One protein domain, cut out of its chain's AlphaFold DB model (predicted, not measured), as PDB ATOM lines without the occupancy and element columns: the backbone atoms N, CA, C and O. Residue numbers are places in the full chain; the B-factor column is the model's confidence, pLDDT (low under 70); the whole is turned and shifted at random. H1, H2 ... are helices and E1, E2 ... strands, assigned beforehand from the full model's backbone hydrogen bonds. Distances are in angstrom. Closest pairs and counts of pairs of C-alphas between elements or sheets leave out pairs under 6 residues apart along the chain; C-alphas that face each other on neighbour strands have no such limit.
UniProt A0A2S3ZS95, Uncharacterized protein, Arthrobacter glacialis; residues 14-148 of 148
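Overview. This is residues 14 to 148 of the 148 residues of an uncharacterized protein of Arthrobacter glacialis (UniProt A0A2S3ZS95). A small body of four short helices, H2 to H5, a two-strand hairpin and a long loop has two helical arms sticking out at opposite ends: residues 14 to 26 of H1, and residues 137 to 148, mostly H6. The arms make the length, while the body without them spans 32 by 27 by 27 A. The printed part has 135 residues, with six named helices and two named strands in the order H1 H2 H3 H4 H5 E1 E2 H6; helices hold 64 and strands 6 of the 70 residues in named elements, which is mostly helix, and E1 and E2 are antiparallel. It is only just compact, close to loose, with a radius of gyration of the C-alphas of 16.7 A and spans of 71 by 33 by 27 A.

Along the chain. H1, residues 14 to 31, begins at C-alpha 14 (46.244, -22.321, 36.208), is 24.6 A long and has a kink of 27 degrees near residue 25. H2 is residues 39 to 45, H3 56 to 65 (14.1 A), H4 72 to 78, H5 84 to 91, E1 92 to 94 and E2 130 to 132. H6, residues 133 to 146, is 20.2 A long and ends at C-alpha 146 (-15.208, -15.024, 7.717).

Arrangement. H5 is the hub. It touches H2 at a steep tilt of 66 degrees, closest C-alphas Ile 40 and Leu 88, 7.1 A. It only just touches H3, with 3 pairs of C-alphas within 8 A, closest Thr 58 and Asp 84, 6.5 A. H6 only just touches H5, also with 3 pairs, by residues 133 to 134 alone, closest Gly 91 and Arg 133, 5.7 A. H2 touches H3, closest Met 39 and Phe 61, 6.7 A. H4 is close but not clearly touching H3, Thr 58 to Ala 73 being 7.7 A between C-alphas. H1 is close but not clearly touching H2, Ile 30 to Arg 45 being 7.1 A between C-alphas. In the hairpin E1 and E2, N 93 and O 131 are 2.9 A apart, within hydrogen-bond range. H2 to H6 have every O i to N i+4 pair within range, H1 12 of 14.

Size, cuts and confidence. The C-alphas of Ala 14 and Arg 148, the two farthest apart, are 71.1 A apart. The printed part has no cut. The link E1 to E2, 35 residues, is long. pLDDT is under 70 at residues 14 to 15 and 23 to 28.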
ATOM      1  N   ALA A  14      46.565 -20.918  36.455       57.59
ATOM      2  CA  ALA A  14      46.244 -22.321  36.208       57.59
ATOM      3  C   ALA A  14      44.887 -22.723  36.817       57.59
ATOM      4  O   ALA A  14      44.163 -23.519  36.218       57.59
ATOM      5  N   SER A  15      44.509 -22.155  37.972       69.25
ATOM      6  CA  SER A  15      43.182 -22.383  38.562       69.25
ATOM      7  C   SER A  15      42.069 -21.709  37.766       69.25
ATOM      8  O   SER A  15      41.017 -22.315  37.589       69.25
ATOM      9  N   ASP A  16      42.308 -20.506  37.241       70.81
ATOM     10  CA  ASP A  16      41.322 -19.784  36.432       70.81
ATOM     11  C   ASP A  16      41.049 -20.505  35.106       70.81
ATOM     12  O   ASP A  16      39.895 -20.682  34.726       70.81
ATOM     13  N   GLN A  17      42.094 -21.021  34.451       75.81
ATOM     14  CA  GLN A  17      41.962 -21.811  33.221       75.81
ATOM     15  C   GLN A  17      41.262 -23.157  33.452       75.81
ATOM     16  O   GLN A  17      40.495 -23.610  32.606       75.81
ATOM     17  N   GLU A  18      41.491 -23.809  34.596       77.94
ATOM     18  CA  GLU A  18      40.811 -25.060  34.957       77.94
ATOM     19  C   GLU A  18      39.330 -24.829  35.302       77.94
ATOM     20  O   GLU A  18      38.474 -25.634  34.928       77.94
ATOM     21  N   ILE A  19      39.011 -23.721  35.981       77.69
ATOM     22  CA  ILE A  19      37.628 -23.295  36.243       77.69
ATOM     23  C   ILE A  19      36.922 -22.971  34.926       77.69
ATOM     24  O   ILE A  19      35.810 -23.443  34.703       77.69
ATOM     25  N   GLU A  20      37.578 -22.226  34.040       72.62
ATOM     26  CA  GLU A  20      37.059 -21.889  32.718       72.62
ATOM     27  C   GLU A  20      36.830 -23.151  31.874       72.62
ATOM     28  O   GLU A  20      35.747 -23.334  31.320       72.62
ATOM     29  N   ARG A  21      37.782 -24.092  31.852       74.75
ATOM     30  CA  ARG A  21      37.639 -25.377  31.151       74.75
ATOM     31  C   ARG A  21      36.454 -26.192  31.667       74.75
ATOM     32  O   ARG A  21      35.656 -26.672  30.868       74.75
ATOM     33  N   ARG A  22      36.307 -26.331  32.988       72.81
ATOM     34  CA  ARG A  22      35.167 -27.047  33.589       72.81
ATOM     35  C   ARG A  22      33.842 -26.349  33.312       72.81
ATOM     36  O   ARG A  22      32.842 -27.020  33.063       72.81
ATOM     37  N   PHE A  23      33.833 -25.019  33.338       69.69
ATOM     38  CA  PHE A  23      32.669 -24.230  32.961       69.69
ATOM     39  C   PHE A  23      32.269 -24.518  31.512       69.69
ATOM     40  O   PHE A  23      31.099 -24.815  31.276       69.69
ATOM     41  N   TRP A  24      33.222 -24.525  30.574       65.81
ATOM     42  CA  TRP A  24      32.983 -24.860  29.166       65.81
ATOM     43  C   TRP A  24      32.524 -26.308  28.967       65.81
ATOM     44  O   TRP A  24      31.551 -26.530  28.261       65.81
ATOM     45  N   GLU A  25      33.123 -27.290  29.645       68.31
ATOM     46  CA  GLU A  25      32.691 -28.698  29.574       68.31
ATOM     47  C   GLU A  25      31.246 -28.892  30.065       68.31
ATOM     48  O   GLU A  25      30.477 -29.662  29.486       68.31
ATOM     49  N   MET A  26      30.843 -28.165  31.112       64.12
ATOM     50  CA  MET A  26      29.468 -28.193  31.612       64.12
ATOM     51  C   MET A  26      28.504 -27.422  30.705       64.12
ATOM     52  O   MET A  26      27.394 -27.889  30.451       64.12
ATOM     53  N   THR A  27      28.904 -26.254  30.197       64.06
ATOM     54  CA  THR A  27      28.044 -25.445  29.321       64.06
ATOM     55  C   THR A  27      27.941 -25.998  27.910       64.06
ATOM     56  O   THR A  27      26.918 -25.759  27.279       64.06
ATOM     57  N   ASP A  28      28.891 -26.800  27.428       65.44
ATOM     58  CA  ASP A  28      28.809 -27.446  26.114       65.44
ATOM     59  C   ASP A  28      27.547 -28.309  25.995       65.44
ATOM     60  O   ASP A  28      26.840 -28.244  24.993       65.44
ATOM     61  N   THR A  29      27.161 -29.036  27.049       71.62
ATOM     62  CA  THR A  29      25.894 -29.796  27.033       71.62
ATOM     63  C   THR A  29      24.646 -28.906  27.008       71.62
ATOM     64  O   THR A  29      23.607 -29.299  26.473       71.62
ATOM     65  N   ILE A  30      24.739 -27.675  27.517       81.88
ATOM     66  CA  ILE A  30      23.644 -26.695  27.503       81.88
ATOM     67  C   ILE A  30      23.581 -25.955  26.155       81.88
ATOM     68  O   ILE A  30      22.498 -25.742  25.620       81.88
ATOM     69  N   MET A  31      24.727 -25.594  25.578       87.19
ATOM     70  CA  MET A  31      24.833 -24.790  24.352       87.19
ATOM     71  C   MET A  31      24.809 -25.619  23.065       87.19
ATOM     72  O   MET A  31      24.674 -25.059  21.976       87.19
ATOM     73  N   VAL A  32      24.913 -26.943  23.163       91.94
ATOM     74  CA  VAL A  32      24.719 -27.849  22.031       91.94
ATOM     75  C   VAL A  32      23.234 -28.214  21.934       91.94
ATOM     76  O   VAL A  32      22.668 -28.753  22.890       91.94
ATOM     77  N   PRO A  33      22.567 -27.938  20.797       94.81
ATOM     78  CA  PRO A  33      21.211 -28.410  20.564       94.81
ATOM     79  C   PRO A  33      21.153 -29.937  20.614       94.81
ATOM     80  O   PRO A  33      22.009 -30.618  20.045       94.81
ATOM     81  N   HIS A  34      20.122 -30.489  21.247       94.25
ATOM     82  CA  HIS A  34      19.901 -31.929  21.205       94.25
ATOM     83  C   HIS A  34      19.467 -32.364  19.797       94.25
ATOM     84  O   HIS A  34      18.953 -31.575  18.996       94.25
ATOM     85  N   HIS A  35      19.639 -33.649  19.486       91.81
ATOM     86  CA  HIS A  35      19.127 -34.216  18.240       91.81
ATOM     87  C   HIS A  35      17.606 -34.001  18.137       91.81
ATOM     88  O   HIS A  35      16.892 -34.199  19.114       91.81
ATOM     89  N   ASN A  36      17.118 -33.589  16.961       95.75
ATOM     90  CA  ASN A  36      15.714 -33.228  16.698       95.75
ATOM     91  C   ASN A  36      15.117 -32.121  17.590       95.75
ATOM     92  O   ASN A  36      13.928 -31.825  17.461       95.75
ATOM     93  N   GLU A  37      15.893 -31.466  18.455       97.25
ATOM     94  CA  GLU A  37      15.404 -30.325  19.226       97.25
ATOM     95  C   GLU A  37      15.006 -29.200  18.269       97.25
ATOM     96  O   GLU A  37      15.718 -28.894  17.308       97.25
ATOM     97  N   CYS A  38      13.852 -28.575  18.507       98.12
ATOM     98  CA  CYS A  38      13.483 -27.388  17.749       98.12
ATOM     99  C   CYS A  38      14.246 -26.164  18.258       98.12
ATOM    100  O   CYS A  38      14.536 -26.054  19.449       98.12
ATOM    101  N   MET A  39      14.490 -25.205  17.362       97.06
ATOM    102  CA  MET A  39      15.193 -23.952  17.668       97.06
ATOM    103  C   MET A  39      14.651 -23.266  18.927       97.06
ATOM    104  O   MET A  39      15.415 -22.818  19.769       97.06
ATOM    105  N   ILE A  40      13.326 -23.205  19.075       97.81
ATOM    106  CA  ILE A  40      12.694 -22.479  20.181       97.81
ATOM    107  C   ILE A  40      12.950 -23.167  21.524       97.81
ATOM    108  O   ILE A  40      13.291 -22.498  22.491       97.81
ATOM    109  N   CYS A  41      12.857 -24.498  21.587       97.75
ATOM    110  CA  CYS A  41      13.182 -25.248  22.805       97.75
ATOM    111  C   CYS A  41      14.668 -25.124  23.164       97.75
ATOM    112  O   CYS A  41      14.986 -24.927  24.332       97.75
ATOM    113  N   PHE A  42      15.552 -25.141  22.162       97.12
ATOM    114  CA  PHE A  42      16.973 -24.879  22.373       97.12
ATOM    115  C   PHE A  42      17.218 -23.477  22.964       97.12
ATOM    116  O   PHE A  42      17.935 -23.338  23.955       97.12
ATOM    117  N   LEU A  43      16.580 -22.440  22.411       96.75
ATOM    118  CA  LEU A  43      16.694 -21.066  22.920       96.75
ATOM    119  C   LEU A  43      16.100 -20.909  24.325       96.75
ATOM    120  O   LEU A  43      16.683 -20.221  25.154       96.75
ATOM    121  N   MET A  44      14.989 -21.584  24.627       96.31
ATOM    122  CA  MET A  44      14.425 -21.620  25.981       96.31
ATOM    123  C   MET A  44      15.382 -22.274  26.982       96.31
ATOM    124  O   MET A  44      15.584 -21.757  28.079       96.31
ATOM    125  N   ARG A  45      16.019 -23.386  26.604       94.38
ATOM    126  CA  ARG A  45      16.991 -24.095  27.448       94.38
ATOM    127  C   ARG A  45      18.264 -23.281  27.689       94.38
ATOM    128  O   ARG A  45      18.851 -23.360  28.762       94.38
ATOM    129  N   THR A  46      18.660 -22.476  26.707       94.06
ATOM    130  CA  THR A  46      19.825 -21.577  26.761       94.06
ATOM    131  C   THR A  46      19.465 -20.142  27.146       94.06
ATOM    132  O   THR A  46      20.306 -19.254  27.030       94.06
ATOM    133  N   MET A  47      18.244 -19.891  27.637       93.31
ATOM    134  CA  MET A  47      17.702 -18.539  27.825       93.31
ATOM    135  C   MET A  47      18.597 -17.636  28.688       93.31
ATOM    136  O   MET A  47      18.753 -16.453  28.400       93.31
ATOM    137  N   THR A  48      19.230 -18.196  29.721       90.75
ATOM    138  CA  THR A  48      20.137 -17.469  30.627       90.75
ATOM    139  C   THR A  48      21.446 -17.027  29.968       90.75
ATOM    140  O   THR A  48      22.148 -16.182  30.518       90.75
ATOM    141  N   LEU A  49      21.773 -17.576  28.795       91.19
ATOM    142  CA  LEU A  49      22.973 -17.280  28.013       91.19
ATOM    143  C   LEU A  49      22.686 -16.327  26.841       91.19
ATOM    144  O   LEU A  49      23.613 -15.929  26.131       91.19
ATOM    145  N   LEU A  50      21.419 -15.969  26.606       93.19
ATOM    146  CA  LEU A  50      21.049 -15.122  25.479       93.19
ATOM    147  C   LEU A  50      21.520 -13.687  25.686       93.19
ATOM    148  O   LEU A  50      21.361 -13.078  26.747       93.19
ATOM    149  N   LYS A  51      22.066 -13.117  24.615       92.69
ATOM    150  CA  LYS A  51      22.401 -11.698  24.550       92.69
ATOM    151  C   LYS A  51      21.185 -10.905  24.093       92.69
ATOM    152  O   LYS A  51      20.393 -11.363  23.275       92.69
ATOM    153  N   GLN A  52      21.096  -9.661  24.556       92.31
ATOM    154  CA  GLN A  52      20.018  -8.739  24.174       92.31
ATOM    155  C   GLN A  52      19.977  -8.457  22.663       92.31
ATOM    156  O   GLN A  52      18.921  -8.169  22.104       92.31
ATOM    157  N   SER A  53      21.122  -8.567  21.988       94.38
ATOM    158  CA  SER A  53      21.283  -8.296  20.561       94.38
ATOM    159  C   SER A  53      21.946  -9.461  19.836       94.38
ATOM    160  O   SER A  53      22.861 -10.081  20.380       94.38
ATOM    161  N   GLY A  54      21.581  -9.653  18.568       94.81
ATOM    162  CA  GLY A  54      22.220 -10.633  17.697       94.81
ATOM    163  C   GLY A  54      21.644 -12.042  17.827       94.81
ATOM    164  O   GLY A  54      20.706 -12.292  18.579       94.81
ATOM    165  N   PHE A  55      22.209 -12.949  17.034       96.62
ATOM    166  CA  PHE A  55      21.689 -14.296  16.785       96.62
ATOM    167  C   PHE A  55      22.722 -15.376  17.127       96.62
ATOM    168  O   PHE A  55      22.864 -16.346  16.385       96.62
ATOM    169  N   ASP A  56      23.504 -15.198  18.191       95.50
ATOM    170  CA  ASP A  56      24.622 -16.091  18.523       95.50
ATOM    171  C   ASP A  56      24.154 -17.537  18.767       95.50
ATOM    172  O   ASP A  56      24.748 -18.490  18.244       95.50
ATOM    173  N   MET A  57      23.056 -17.723  19.507       95.62
ATOM    174  CA  MET A  57      22.501 -19.053  19.760       95.62
ATOM    175  C   MET A  57      21.742 -19.575  18.541       95.62
ATOM    176  O   MET A  57      21.909 -20.737  18.170       95.62
ATOM    177  N   THR A  58      21.009 -18.723  17.823       96.12
ATOM    178  CA  THR A  58      20.408 -19.113  16.539       96.12
ATOM    179  C   THR A  58      21.459 -19.593  15.524       96.12
ATOM    180  O   THR A  58      21.252 -20.598  14.840       96.12
ATOM    181  N   ALA A  59      22.608 -18.918  15.432       95.56
ATOM    182  CA  ALA A  59      23.719 -19.301  14.565       95.56
ATOM    183  C   ALA A  59      24.373 -20.608  15.033       95.56
ATOM    184  O   ALA A  59      24.720 -21.457  14.208       95.56
ATOM    185  N   THR A  60      24.489 -20.803  16.349       95.44
ATOM    186  CA  THR A  60      24.953 -22.064  16.942       95.44
ATOM    187  C   THR A  60      24.032 -23.220  16.564       95.44
ATOM    188  O   THR A  60      24.508 -24.226  16.032       95.44
ATOM    189  N   PHE A  61      22.717 -23.055  16.714       96.31
ATOM    190  CA  PHE A  61      21.749 -24.060  16.288       96.31
ATOM    191  C   PHE A  61      21.824 -24.332  14.788       96.31
ATOM    192  O   PHE A  61      21.837 -25.487  14.368       96.31
ATOM    193  N   GLN A  62      21.896 -23.286  13.962       95.81
ATOM    194  CA  GLN A  62      22.009 -23.448  12.516       95.81
ATOM    195  C   GLN A  62      23.247 -24.278  12.161       95.81
ATOM    196  O   GLN A  62      23.146 -25.219  11.381       95.81
ATOM    197  N   ARG A  63      24.407 -23.968  12.744       95.56
ATOM    198  CA  ARG A  63      25.659 -24.684  12.477       95.56
ATOM    199  C   ARG A  63      25.571 -26.170  12.835       95.56
ATOM    200  O   ARG A  63      26.112 -26.984  12.092       95.56
ATOM    201  N   LEU A  64      24.912 -26.506  13.943       94.44
ATOM    202  CA  LEU A  64      24.908 -27.862  14.501       94.44
ATOM    203  C   LEU A  64      23.724 -28.717  14.017       94.44
ATOM    204  O   LEU A  64      23.934 -29.842  13.576       94.44
ATOM    205  N   ASN A  65      22.503 -28.175  14.013       94.62
ATOM    206  CA  ASN A  65      21.272 -28.924  13.722       94.62
ATOM    207  C   ASN A  65      20.631 -28.591  12.370       94.62
ATOM    208  O   ASN A  65      19.845 -29.390  11.854       94.62
ATOM    209  N   ALA A  66      20.925 -27.425  11.783       95.69
ATOM    210  CA  ALA A  66      20.279 -26.966  10.551       95.69
ATOM    211  C   ALA A  66      21.228 -26.270   9.554       95.69
ATOM    212  O   ALA A  66      20.931 -25.165   9.091       95.69
ATOM    213  N   PRO A  67      22.336 -26.914   9.128       95.44
ATOM    214  CA  PRO A  67      23.401 -26.246   8.367       95.44
ATOM    215  C   PRO A  67      22.949 -25.709   7.003       95.44
ATOM    216  O   PRO A  67      23.553 -24.785   6.462       95.44
ATOM    217  N   ARG A  68      21.859 -26.249   6.443       95.56
ATOM    218  CA  ARG A  68      21.281 -25.785   5.169       95.56
ATOM    219  C   ARG A  68      20.348 -24.578   5.318       95.56
ATOM    220  O   ARG A  68      19.947 -24.008   4.309       95.56
ATOM    221  N   ALA A  69      19.999 -24.171   6.537       95.06
ATOM    222  CA  ALA A  69      19.096 -23.053   6.802       95.06
ATOM    223  C   ALA A  69      19.829 -21.696   6.796       95.06
ATOM    224  O   ALA A  69      19.699 -20.891   7.713       95.06
ATOM    225  N   THR A  70      20.603 -21.427   5.742       92.94
ATOM    226  CA  THR A  70      21.522 -20.274   5.658       92.94
ATOM    227  C   THR A  70      20.839 -18.910   5.617       92.94
ATOM    228  O   THR A  70      21.467 -17.901   5.910       92.94
ATOM    229  N   GLN A  71      19.550 -18.869   5.280       92.94
ATOM    230  CA  GLN A  71      18.756 -17.639   5.194       92.94
ATOM    231  C   GLN A  71      17.899 -17.393   6.439       92.94
ATOM    232  O   GLN A  71      17.027 -16.522   6.434       92.94
ATOM    233  N   TRP A  72      18.093 -18.181   7.500       92.19
ATOM    234  CA  TRP A  72      17.215 -18.144   8.661       92.19
ATOM    235  C   TRP A  72      17.253 -16.797   9.391       92.19
ATOM    236  O   TRP A  72      16.203 -16.183   9.569       92.19
ATOM    237  N   ALA A  73      18.442 -16.276   9.707       91.38
ATOM    238  CA  ALA A  73      18.583 -14.961  10.340       91.38
ATOM    239  C   ALA A  73      17.969 -13.837   9.482       91.38
ATOM    240  O   ALA A  73      17.232 -12.993   9.985       91.38
ATOM    241  N   THR A  74      18.173 -13.863   8.162       94.31
ATOM    242  CA  THR A  74      17.547 -12.900   7.241       94.31
ATOM    243  C   THR A  74      16.023 -13.012   7.235       94.31
ATOM    244  O   THR A  74      15.326 -11.999   7.160       94.31
ATOM    245  N   ARG A  75      15.473 -14.229   7.323       94.25
ATOM    246  CA  ARG A  75      14.027 -14.443   7.441       94.25
ATOM    247  C   ARG A  75      13.487 -13.883   8.757       94.25
ATOM    248  O   ARG A  75      12.448 -13.233   8.720       94.25
ATOM    249  N   LEU A  76      14.189 -14.083   9.872       95.25
ATOM    250  CA  LEU A  76      13.830 -13.491  11.164       95.25
ATOM    251  C   LEU A  76      13.805 -11.960  11.095       95.25
ATOM    252  O   LEU A  76      12.806 -11.353  11.469       95.25
ATOM    253  N   MET A  77      14.824 -11.345  10.494       95.44
ATOM    254  CA  MET A  77      14.859  -9.890  10.297       95.44
ATOM    255  C   MET A  77      13.682  -9.381   9.457       95.44
ATOM    256  O   MET A  77      13.093  -8.353   9.774       95.44
ATOM    257  N   ARG A  78      13.271 -10.116   8.413       94.81
ATOM    258  CA  ARG A  78      12.063  -9.782   7.628       94.81
ATOM    259  C   ARG A  78      10.765  -9.923   8.423       94.81
ATOM    260  O   ARG A  78       9.769  -9.315   8.051       94.81
ATOM    261  N   MET A  79      10.777 -10.715   9.490       93.38
ATOM    262  CA  MET A  79       9.679 -10.827  10.449       93.38
ATOM    263  C   MET A  79       9.759  -9.762  11.557       93.38
ATOM    264  O   MET A  79       8.935  -9.787  12.463       93.38
ATOM    265  N   GLY A  80      10.721  -8.831  11.496       95.25
ATOM    266  CA  GLY A  80      10.923  -7.798  12.516       95.25
ATOM    267  C   GLY A  80      11.649  -8.286  13.772       95.25
ATOM    268  O   GLY A  80      11.623  -7.596  14.786       95.25
ATOM    269  N   ILE A  81      12.286  -9.459  13.713       96.62
ATOM    270  CA  ILE A  81      13.047 -10.051  14.815       96.62
ATOM    271  C   ILE A  81      14.539  -9.809  14.584       96.62
ATOM    272  O   ILE A  81      15.062 -10.151  13.523       96.62
ATOM    273  N   PHE A  82      15.233  -9.260  15.583       96.38
ATOM    274  CA  PHE A  82      16.638  -8.841  15.476       96.38
ATOM    275  C   PHE A  82      17.566  -9.453  16.535       96.38
ATOM    276  O   PHE A  82      18.777  -9.212  16.497       96.38
ATOM    277  N   SER A  83      17.033 -10.253  17.461       97.44
ATOM    278  CA  SER A  83      17.844 -11.011  18.415       97.44
ATOM    279  C   SER A  83      17.214 -12.336  18.837       97.44
ATOM    280  O   SER A  83      16.019 -12.558  18.631       97.44
ATOM    281  N   ASP A  84      18.019 -13.210  19.446       97.19
ATOM    282  CA  ASP A  84      17.551 -14.462  20.057       97.19
ATOM    283  C   ASP A  84      16.518 -14.204  21.171       97.19
ATOM    284  O   ASP A  84      15.476 -14.857  21.208       97.19
ATOM    285  N   CYS A  85      16.757 -13.210  22.040       95.62
ATOM    286  CA  CYS A  85      15.788 -12.803  23.066       95.62
ATOM    287  C   CYS A  85      14.466 -12.360  22.436       95.62
ATOM    288  O   CYS A  85      13.398 -12.816  22.843       95.62
ATOM    289  N   GLN A  86      14.535 -11.512  21.407       96.25
ATOM    290  CA  GLN A  86      13.340 -11.016  20.734       96.25
ATOM    291  C   GLN A  86      12.582 -12.141  20.014       96.25
ATOM    292  O   GLN A  86      11.356 -12.132  19.961       96.25
ATOM    293  N   LEU A  87      13.288 -13.147  19.489       97.19
ATOM    294  CA  LEU A  87      12.650 -14.323  18.902       97.19
ATOM    295  C   LEU A  87      11.761 -15.050  19.921       97.19
ATOM    296  O   LEU A  87      10.647 -15.435  19.564       97.19
ATOM    297  N   LEU A  88      12.217 -15.205  21.168       96.25
ATOM    298  CA  LEU A  88      11.420 -15.817  22.238       96.25
ATOM    299  C   LEU A  88      10.267 -14.923  22.714       96.25
ATOM    300  O   LEU A  88       9.184 -15.437  22.973       96.25
ATOM    301  N   GLN A  89      10.489 -13.611  22.817       94.94
ATOM    302  CA  GLN A  89       9.492 -12.657  23.328       94.94
ATOM    303  C   GLN A  89       8.378 -12.371  22.305       94.94
ATOM    304  O   GLN A  89       7.189 -12.398  22.628       94.94
ATOM    305  N   ASP A  90       8.762 -12.151  21.048       94.25
ATOM    306  CA  ASP A  90       7.876 -11.592  20.024       94.25
ATOM    307  C   ASP A  90       7.656 -12.532  18.835       94.25
ATOM    308  O   ASP A  90       6.632 -12.455  18.152       94.25
ATOM    309  N   GLY A  91       8.606 -13.424  18.548       96.06
ATOM    310  CA  GLY A  91       8.556 -14.264  17.351       96.06
ATOM    311  C   GLY A  91       7.571 -15.427  17.464       96.06
ATOM    312  O   GLY A  91       6.932 -15.812  16.477       96.06
ATOM    313  N   VAL A  92       7.420 -15.976  18.665       96.75
ATOM    314  CA  VAL A  92       6.604 -17.161  18.939       96.75
ATOM    315  C   VAL A  92       5.635 -16.932  20.089       96.75
ATOM    316  O   VAL A  92       5.737 -15.974  20.845       96.75
ATOM    317  N   MET A  93       4.667 -17.829  20.204       95.75
ATOM    318  CA  MET A  93       3.809 -17.952  21.372       95.75
ATOM    319  C   MET A  93       3.553 -19.424  21.676       95.75
ATOM    320  O   MET A  93       3.687 -20.280  20.797       95.75
ATOM    321  N   VAL A  94       3.180 -19.706  22.920       97.12
ATOM    322  CA  VAL A  94       2.754 -21.039  23.348       97.12
ATOM    323  C   VAL A  94       1.536 -21.484  22.537       97.12
ATOM    324  O   VAL A  94       0.658 -20.687  22.200       97.12
ATOM    325  N   ASN A  95       1.499 -22.768  22.195       96.81
ATOM    326  CA  ASN A  95       0.329 -23.408  21.619       96.81
ATOM    327  C   ASN A  95      -0.650 -23.822  22.730       96.81
ATOM    328  O   ASN A  95      -0.605 -24.952  23.221       96.81
ATOM    329  N   ASP A  96      -1.536 -22.898  23.095       94.50
ATOM    330  CA  ASP A  96      -2.574 -23.059  24.125       94.50
ATOM    331  C   ASP A  96      -3.505 -24.263  23.900       94.50
ATOM    332  O   ASP A  96      -4.036 -24.826  24.853       94.50
ATOM    333  N   ALA A  97      -3.646 -24.730  22.656       95.19
ATOM    334  CA  ALA A  97      -4.427 -25.920  22.330       95.19
ATOM    335  C   ALA A  97      -3.838 -27.232  22.887       95.19
ATOM    336  O   ALA A  97      -4.547 -28.238  22.934       95.19
ATOM    337  N   ILE A  98      -2.550 -27.259  23.252       96.62
ATOM    338  CA  ILE A  98      -1.880 -28.467  23.770       96.62
ATOM    339  C   ILE A  98      -1.045 -28.228  25.031       96.62
ATOM    340  O   ILE A  98      -0.595 -29.195  25.643       96.62
ATOM    341  N   TRP A  99      -0.791 -26.969  25.391       95.50
ATOM    342  CA  TRP A  99       0.039 -26.606  26.530       95.50
ATOM    343  C   TRP A  99      -0.494 -25.342  27.210       95.50
ATOM    344  O   TRP A  99      -0.409 -24.241  26.669       95.50
ATOM    345  N   GLU A 100      -1.006 -25.510  28.427       95.38
ATOM    346  CA  GLU A 100      -1.347 -24.414  29.333       95.38
ATOM    347  C   GLU A 100      -0.092 -24.016  30.120       95.38
ATOM    348  O   GLU A 100       0.316 -24.695  31.063       95.38
ATOM    349  N   ALA A 101       0.586 -22.965  29.662       94.94
ATOM    350  CA  ALA A 101       1.841 -22.516  30.247       94.94
ATOM    351  C   ALA A 101       1.630 -21.404  31.274       94.94
ATOM    352  O   ALA A 101       0.887 -20.457  31.020       94.94
ATOM    353  N   ASP A 102       2.359 -21.479  32.388       95.50
ATOM    354  CA  ASP A 102       2.519 -20.342  33.289       95.50
ATOM    355  C   ASP A 102       3.621 -19.420  32.749       95.50
ATOM    356  O   ASP A 102       4.785 -19.823  32.613       95.50
ATOM    357  N   CYS A 103       3.231 -18.201  32.386       94.25
ATOM    358  CA  CYS A 103       4.076 -17.249  31.678       94.25
ATOM    359  C   CYS A 103       4.359 -16.009  32.514       94.25
ATOM    360  O   CYS A 103       3.498 -15.498  33.228       94.25
ATOM    361  N   CYS A 104       5.555 -15.456  32.319       92.00
ATOM    362  CA  CYS A 104       5.893 -14.139  32.822       92.00
ATOM    363  C   CYS A 104       4.897 -13.098  32.274       92.00
ATOM    364  O   CYS A 104       4.759 -12.989  31.049       92.00
ATOM    365  N   PRO A 105       4.229 -12.310  33.136       90.62
ATOM    366  CA  PRO A 105       3.216 -11.352  32.700       90.62
ATOM    367  C   PRO A 105       3.795 -10.217  31.845       90.62
ATOM    368  O   PRO A 105       3.086  -9.669  31.004       90.62
ATOM    369  N   ASP A 106       5.079  -9.892  32.021       88.75
ATOM    370  CA  ASP A 106       5.715  -8.764  31.336       88.75
ATOM    371  C   ASP A 106       6.211  -9.120  29.930       88.75
ATOM    372  O   ASP A 106       6.146  -8.296  29.021       88.75
ATOM    373  N   CYS A 107       6.722 -10.341  29.734       85.94
ATOM    374  CA  CYS A 107       7.343 -10.747  28.468       85.94
ATOM    375  C   CYS A 107       6.659 -11.927  27.766       85.94
ATOM    376  O   CYS A 107       7.055 -12.277  26.658       85.94
ATOM    377  N   GLY A 108       5.655 -12.560  28.383       87.56
ATOM    378  CA  GLY A 108       4.896 -13.670  27.795       87.56
ATOM    379  C   GLY A 108       5.675 -14.980  27.635       87.56
ATOM    380  O   GLY A 108       5.141 -15.935  27.070       87.56
ATOM    381  N   ILE A 109       6.916 -15.041  28.127       92.44
ATOM    382  CA  ILE A 109       7.757 -16.240  28.090       92.44
ATOM    383  C   ILE A 109       7.358 -17.183  29.237       92.44
ATOM    384  O   ILE A 109       7.230 -16.725  30.375       92.44
ATOM    385  N   PRO A 110       7.197 -18.491  28.975       95.19
ATOM    386  CA  PRO A 110       6.892 -19.474  30.009       95.19
ATOM    387  C   PRO A 110       8.067 -19.692  30.968       95.19
ATOM    388  O   PRO A 110       9.217 -19.773  30.535       95.19
ATOM    389  N   TYR A 111       7.790 -19.842  32.267       92.69
ATOM    390  CA  TYR A 111       8.835 -20.061  33.282       92.69
ATOM    391  C   TYR A 111       9.580 -21.390  33.106       92.69
ATOM    392  O   TYR A 111      10.757 -21.500  33.445       92.69
ATOM    393  N   ALA A 112       8.897 -22.394  32.563       90.31
ATOM    394  CA  ALA A 112       9.469 -23.676  32.188       90.31
ATOM    395  C   ALA A 112       8.723 -24.221  30.970       90.31
ATOM    396  O   ALA A 112       7.501 -24.108  30.897       90.31
ATOM    397  N   ALA A 113       9.447 -24.829  30.033       92.06
ATOM    398  CA  ALA A 113       8.855 -25.574  28.928       92.06
ATOM    399  C   ALA A 113       8.919 -27.084  29.222       92.06
ATOM    400  O   ALA A 113       9.915 -27.533  29.795       92.06
ATOM    401  N   PRO A 114       7.903 -27.876  28.830       94.75
ATOM    402  CA  PRO A 114       8.024 -29.330  28.818       94.75
ATOM    403  C   PRO A 114       9.064 -29.776  27.777       94.75
ATOM    404  O   PRO A 114       9.554 -28.968  26.977       94.75
ATOM    405  N   ASP A 115       9.369 -31.074  27.762       96.12
ATOM    406  CA  ASP A 115      10.294 -31.651  26.787       96.12
ATOM    407  C   ASP A 115       9.892 -31.306  25.348       96.12
ATOM    408  O   ASP A 115       8.711 -31.265  24.981       96.12
ATOM    409  N   CYS A 116      10.902 -31.055  24.512       97.50
ATOM    410  CA  CYS A 116      10.685 -30.701  23.119       97.50
ATOM    411  C   CYS A 116       9.891 -31.804  22.405       97.50
ATOM    412  O   CYS A 116      10.295 -32.961  22.403       97.50
ATOM    413  N   LEU A 117       8.825 -31.430  21.692       98.31
ATOM    414  CA  LEU A 117       8.037 -32.368  20.877       98.31
ATOM    415  C   LEU A 117       8.696 -32.723  19.535       98.31
ATOM    416  O   LEU A 117       8.018 -33.196  18.623       98.31
ATOM    417  N   GLU A 118      10.000 -32.465  19.443       97.94
ATOM    418  CA  GLU A 118      10.886 -32.731  18.319       97.94
ATOM    419  C   GLU A 118      10.478 -32.083  16.983       97.94
ATOM    420  O   GLU A 118       9.350 -31.648  16.734       97.94
ATOM    421  N   VAL A 119      11.451 -31.988  16.083       97.81
ATOM    422  CA  VAL A 119      11.266 -31.626  14.679       97.81
ATOM    423  C   VAL A 119      12.146 -32.506  13.807       97.81
ATOM    424  O   VAL A 119      13.122 -33.101  14.257       97.81
ATOM    425  N   ARG A 120      11.835 -32.561  12.511       96.44
ATOM    426  CA  ARG A 120      12.727 -33.199  11.539       96.44
ATOM    427  C   ARG A 120      14.113 -32.545  11.594       96.44
ATOM    428  O   ARG A 120      14.210 -31.321  11.503       96.44
ATOM    429  N   HIS A 121      15.168 -33.359  11.621       92.19
ATOM    430  CA  HIS A 121      16.550 -32.894  11.496       92.19
ATOM    431  C   HIS A 121      16.726 -31.891  10.339       92.19
ATOM    432  O   HIS A 121      16.291 -32.136   9.206       92.19
ATOM    433  N   GLY A 122      17.386 -30.763  10.611       93.62
ATOM    434  CA  GLY A 122      17.550 -29.666   9.659       93.62
ATOM    435  C   GLY A 122      16.436 -28.616   9.659       93.62
ATOM    436  O   GLY A 122      16.550 -27.629   8.934       93.62
ATOM    437  N   SER A 123      15.359 -28.814  10.423       95.25
ATOM    438  CA  SER A 123      14.253 -27.862  10.520       95.25
ATOM    439  C   SER A 123      14.604 -26.668  11.408       95.25
ATOM    440  O   SER A 123      15.161 -26.828  12.489       95.25
ATOM    441  N   THR A 124      14.197 -25.471  10.984       95.25
ATOM    442  CA  THR A 124      14.158 -24.267  11.835       95.25
ATOM    443  C   THR A 124      12.740 -23.917  12.290       95.25
ATOM    444  O   THR A 124      12.519 -22.858  12.871       95.25
ATOM    445  N   GLN A 125      11.760 -24.777  11.998       95.25
ATOM    446  CA  GLN A 125      10.397 -24.602  12.494       95.25
ATOM    447  C   GLN A 125      10.319 -24.929  13.991       95.25
ATOM    448  O   GLN A 125      11.080 -25.776  14.467       95.25
ATOM    449  N   PRO A 126       9.395 -24.298  14.731       97.50
ATOM    450  CA  PRO A 126       9.061 -24.718  16.079       97.50
ATOM    451  C   PRO A 126       8.502 -26.145  16.085       97.50
ATOM    452  O   PRO A 126       7.857 -26.578  15.127       97.50
ATOM    453  N   CYS A 127       8.713 -26.864  17.190       98.38
ATOM    454  CA  CYS A 127       7.908 -28.046  17.493       98.38
ATOM    455  C   CYS A 127       6.476 -27.627  17.871       98.38
ATOM    456  O   CYS A 127       6.178 -26.443  18.026       98.38
ATOM    457  N   LYS A 128       5.583 -28.601  18.074       98.00
ATOM    458  CA  LYS A 128       4.147 -28.345  18.292       98.00
ATOM    459  C   LYS A 128       3.814 -27.508  19.534       98.00
ATOM    460  O   LYS A 128       2.709 -26.979  19.590       98.00
ATOM    461  N   LEU A 129       4.735 -27.380  20.493       98.06
ATOM    462  CA  LEU A 129       4.562 -26.540  21.687       98.06
ATOM    463  C   LEU A 129       4.451 -25.050  21.359       98.06
ATOM    464  O   LEU A 129       3.907 -24.293  22.156       98.06
ATOM    465  N   TRP A 130       4.960 -24.627  20.201       97.94
ATOM    466  CA  TRP A 130       5.058 -23.221  19.841       97.94
ATOM    467  C   TRP A 130       4.379 -22.951  18.509       97.94
ATOM    468  O   TRP A 130       4.409 -23.764  17.583       97.94
ATOM    469  N   ARG A 131       3.811 -21.758  18.389       97.31
ATOM    470  CA  ARG A 131       3.274 -21.221  17.142       97.31
ATOM    471  C   ARG A 131       4.033 -19.957  16.780       97.31
ATOM    472  O   ARG A 131       4.354 -19.154  17.653       97.31
ATOM    473  N   TRP A 132       4.282 -19.747  15.491       96.81
ATOM    474  CA  TRP A 132       4.736 -18.441  15.022       96.81
ATOM    475  C   TRP A 132       3.655 -17.403  15.308       96.81
ATOM    476  O   TRP A 132       2.511 -17.572  14.875       96.81
ATOM    477  N   ARG A 133       4.010 -16.299  15.972       95.44
ATOM    478  CA  ARG A 133       3.047 -15.228  16.268       95.44
ATOM    479  C   ARG A 133       2.457 -14.637  14.980       95.44
ATOM    480  O   ARG A 133       1.269 -14.333  14.925       95.44
ATOM    481  N   ALA A 134       3.257 -14.568  13.912       94.00
ATOM    482  CA  ALA A 134       2.808 -14.145  12.584       94.00
ATOM    483  C   ALA A 134       1.743 -15.079  11.973       94.00
ATOM    484  O   ALA A 134       0.825 -14.603  11.303       94.00
ATOM    485  N   ASP A 135       1.839 -16.391  12.209       94.94
ATOM    486  CA  ASP A 135       0.841 -17.350  11.726       94.94
ATOM    487  C   ASP A 135      -0.468 -17.197  12.501       94.94
ATOM    488  O   ASP A 135      -1.527 -17.094  11.892       94.94
ATOM    489  N   VAL A 136      -0.391 -17.062  13.828       95.25
ATOM    490  CA  VAL A 136      -1.568 -16.820  14.677       95.25
ATOM    491  C   VAL A 136      -2.273 -15.515  14.301       95.25
ATOM    492  O   VAL A 136      -3.495 -15.485  14.176       95.25
ATOM    493  N   ALA A 137      -1.520 -14.437  14.070       94.69
ATOM    494  CA  ALA A 137      -2.085 -13.159  13.644       94.69
ATOM    495  C   ALA A 137      -2.822 -13.273  12.299       94.69
ATOM    496  O   ALA A 137      -3.913 -12.722  12.139       94.69
ATOM    497  N   ARG A 138      -2.250 -14.018  11.344       95.44
ATOM    498  CA  ARG A 138      -2.881 -14.283  10.048       95.44
ATOM    499  C   ARG A 138      -4.170 -15.089  10.210       95.44
ATOM    500  O   ARG A 138      -5.177 -14.703   9.625       95.44
ATOM    501  N   ASP A 139      -4.151 -16.156  11.003       95.56
ATOM    502  CA  ASP A 139      -5.325 -17.003  11.241       95.56
ATOM    503  C   ASP A 139      -6.461 -16.199  11.896       95.56
ATOM    504  O   ASP A 139      -7.605 -16.250  11.448       95.56
ATOM    505  N   ASN A 140      -6.137 -15.372  12.896       95.56
ATOM    506  CA  ASN A 140      -7.099 -14.487  13.554       95.56
ATOM    507  C   ASN A 140      -7.724 -13.480  12.582       95.56
ATOM    508  O   ASN A 140      -8.927 -13.219  12.648       95.56
ATOM    509  N   PHE A 141      -6.921 -12.921  11.673       96.12
ATOM    510  CA  PHE A 141      -7.409 -12.002  10.650       96.12
ATOM    511  C   PHE A 141      -8.357 -12.695   9.661       96.12
ATOM    512  O   PHE A 141      -9.409 -12.144   9.345       96.12
ATOM    513  N   GLN A 142      -8.038 -13.917   9.222       95.69
ATOM    514  CA  GLN A 142      -8.932 -14.700   8.358       95.69
ATOM    515  C   GLN A 142     -10.245 -15.044   9.067       95.69
ATOM    516  O   GLN A 142     -11.319 -14.769   8.538       95.69
ATOM    517  N   ALA A 143     -10.181 -15.519  10.312       95.00
ATOM    518  CA  ALA A 143     -11.373 -15.807  11.105       95.00
ATOM    519  C   ALA A 143     -12.233 -14.558  11.373       95.00
ATOM    520  O   ALA A 143     -13.433 -14.660  11.628       95.00
ATOM    521  N   TRP A 144     -11.638 -13.361  11.392       95.56
ATOM    522  CA  TRP A 144     -12.391 -12.108  11.452       95.56
ATOM    523  C   TRP A 144     -13.105 -11.807  10.128       95.56
ATOM    524  O   TRP A 144     -14.276 -11.437  10.160       95.56
ATOM    525  N   LEU A 145     -12.439 -12.010   8.984       96.00
ATOM    526  CA  LEU A 145     -13.044 -11.831   7.658       96.00
ATOM    527  C   LEU A 145     -14.237 -12.766   7.435       96.00
ATOM    528  O   LEU A 145     -15.247 -12.329   6.903       96.00
ATOM    529  N   GLU A 146     -14.140 -14.023   7.869       95.62
ATOM    530  CA  GLU A 146     -15.208 -15.024   7.717       95.62
ATOM    531  C   GLU A 146     -16.448 -14.741   8.578       95.62
ATOM    532  O   GLU A 146     -17.538 -15.226   8.279       95.62
ATOM    533  N   ARG A 147     -16.295 -13.968   9.659       94.06
ATOM    534  CA  ARG A 147     -17.388 -13.599  10.576       94.06
ATOM    535  C   ARG A 147     -18.111 -12.308  10.184       94.06
ATOM    536  O   ARG A 147     -19.053 -11.927  10.879       94.06
ATOM    537  N   ARG A 148     -17.652 -11.621   9.137       76.44
ATOM    538  CA  ARG A 148     -18.190 -10.341   8.671       76.44
ATOM    539  C   ARG A 148     -19.112 -10.527   7.473       76.44
ATOM    540  O   ARG A 148     -20.120  -9.790   7.435       76.44
TER     541      ARG A 148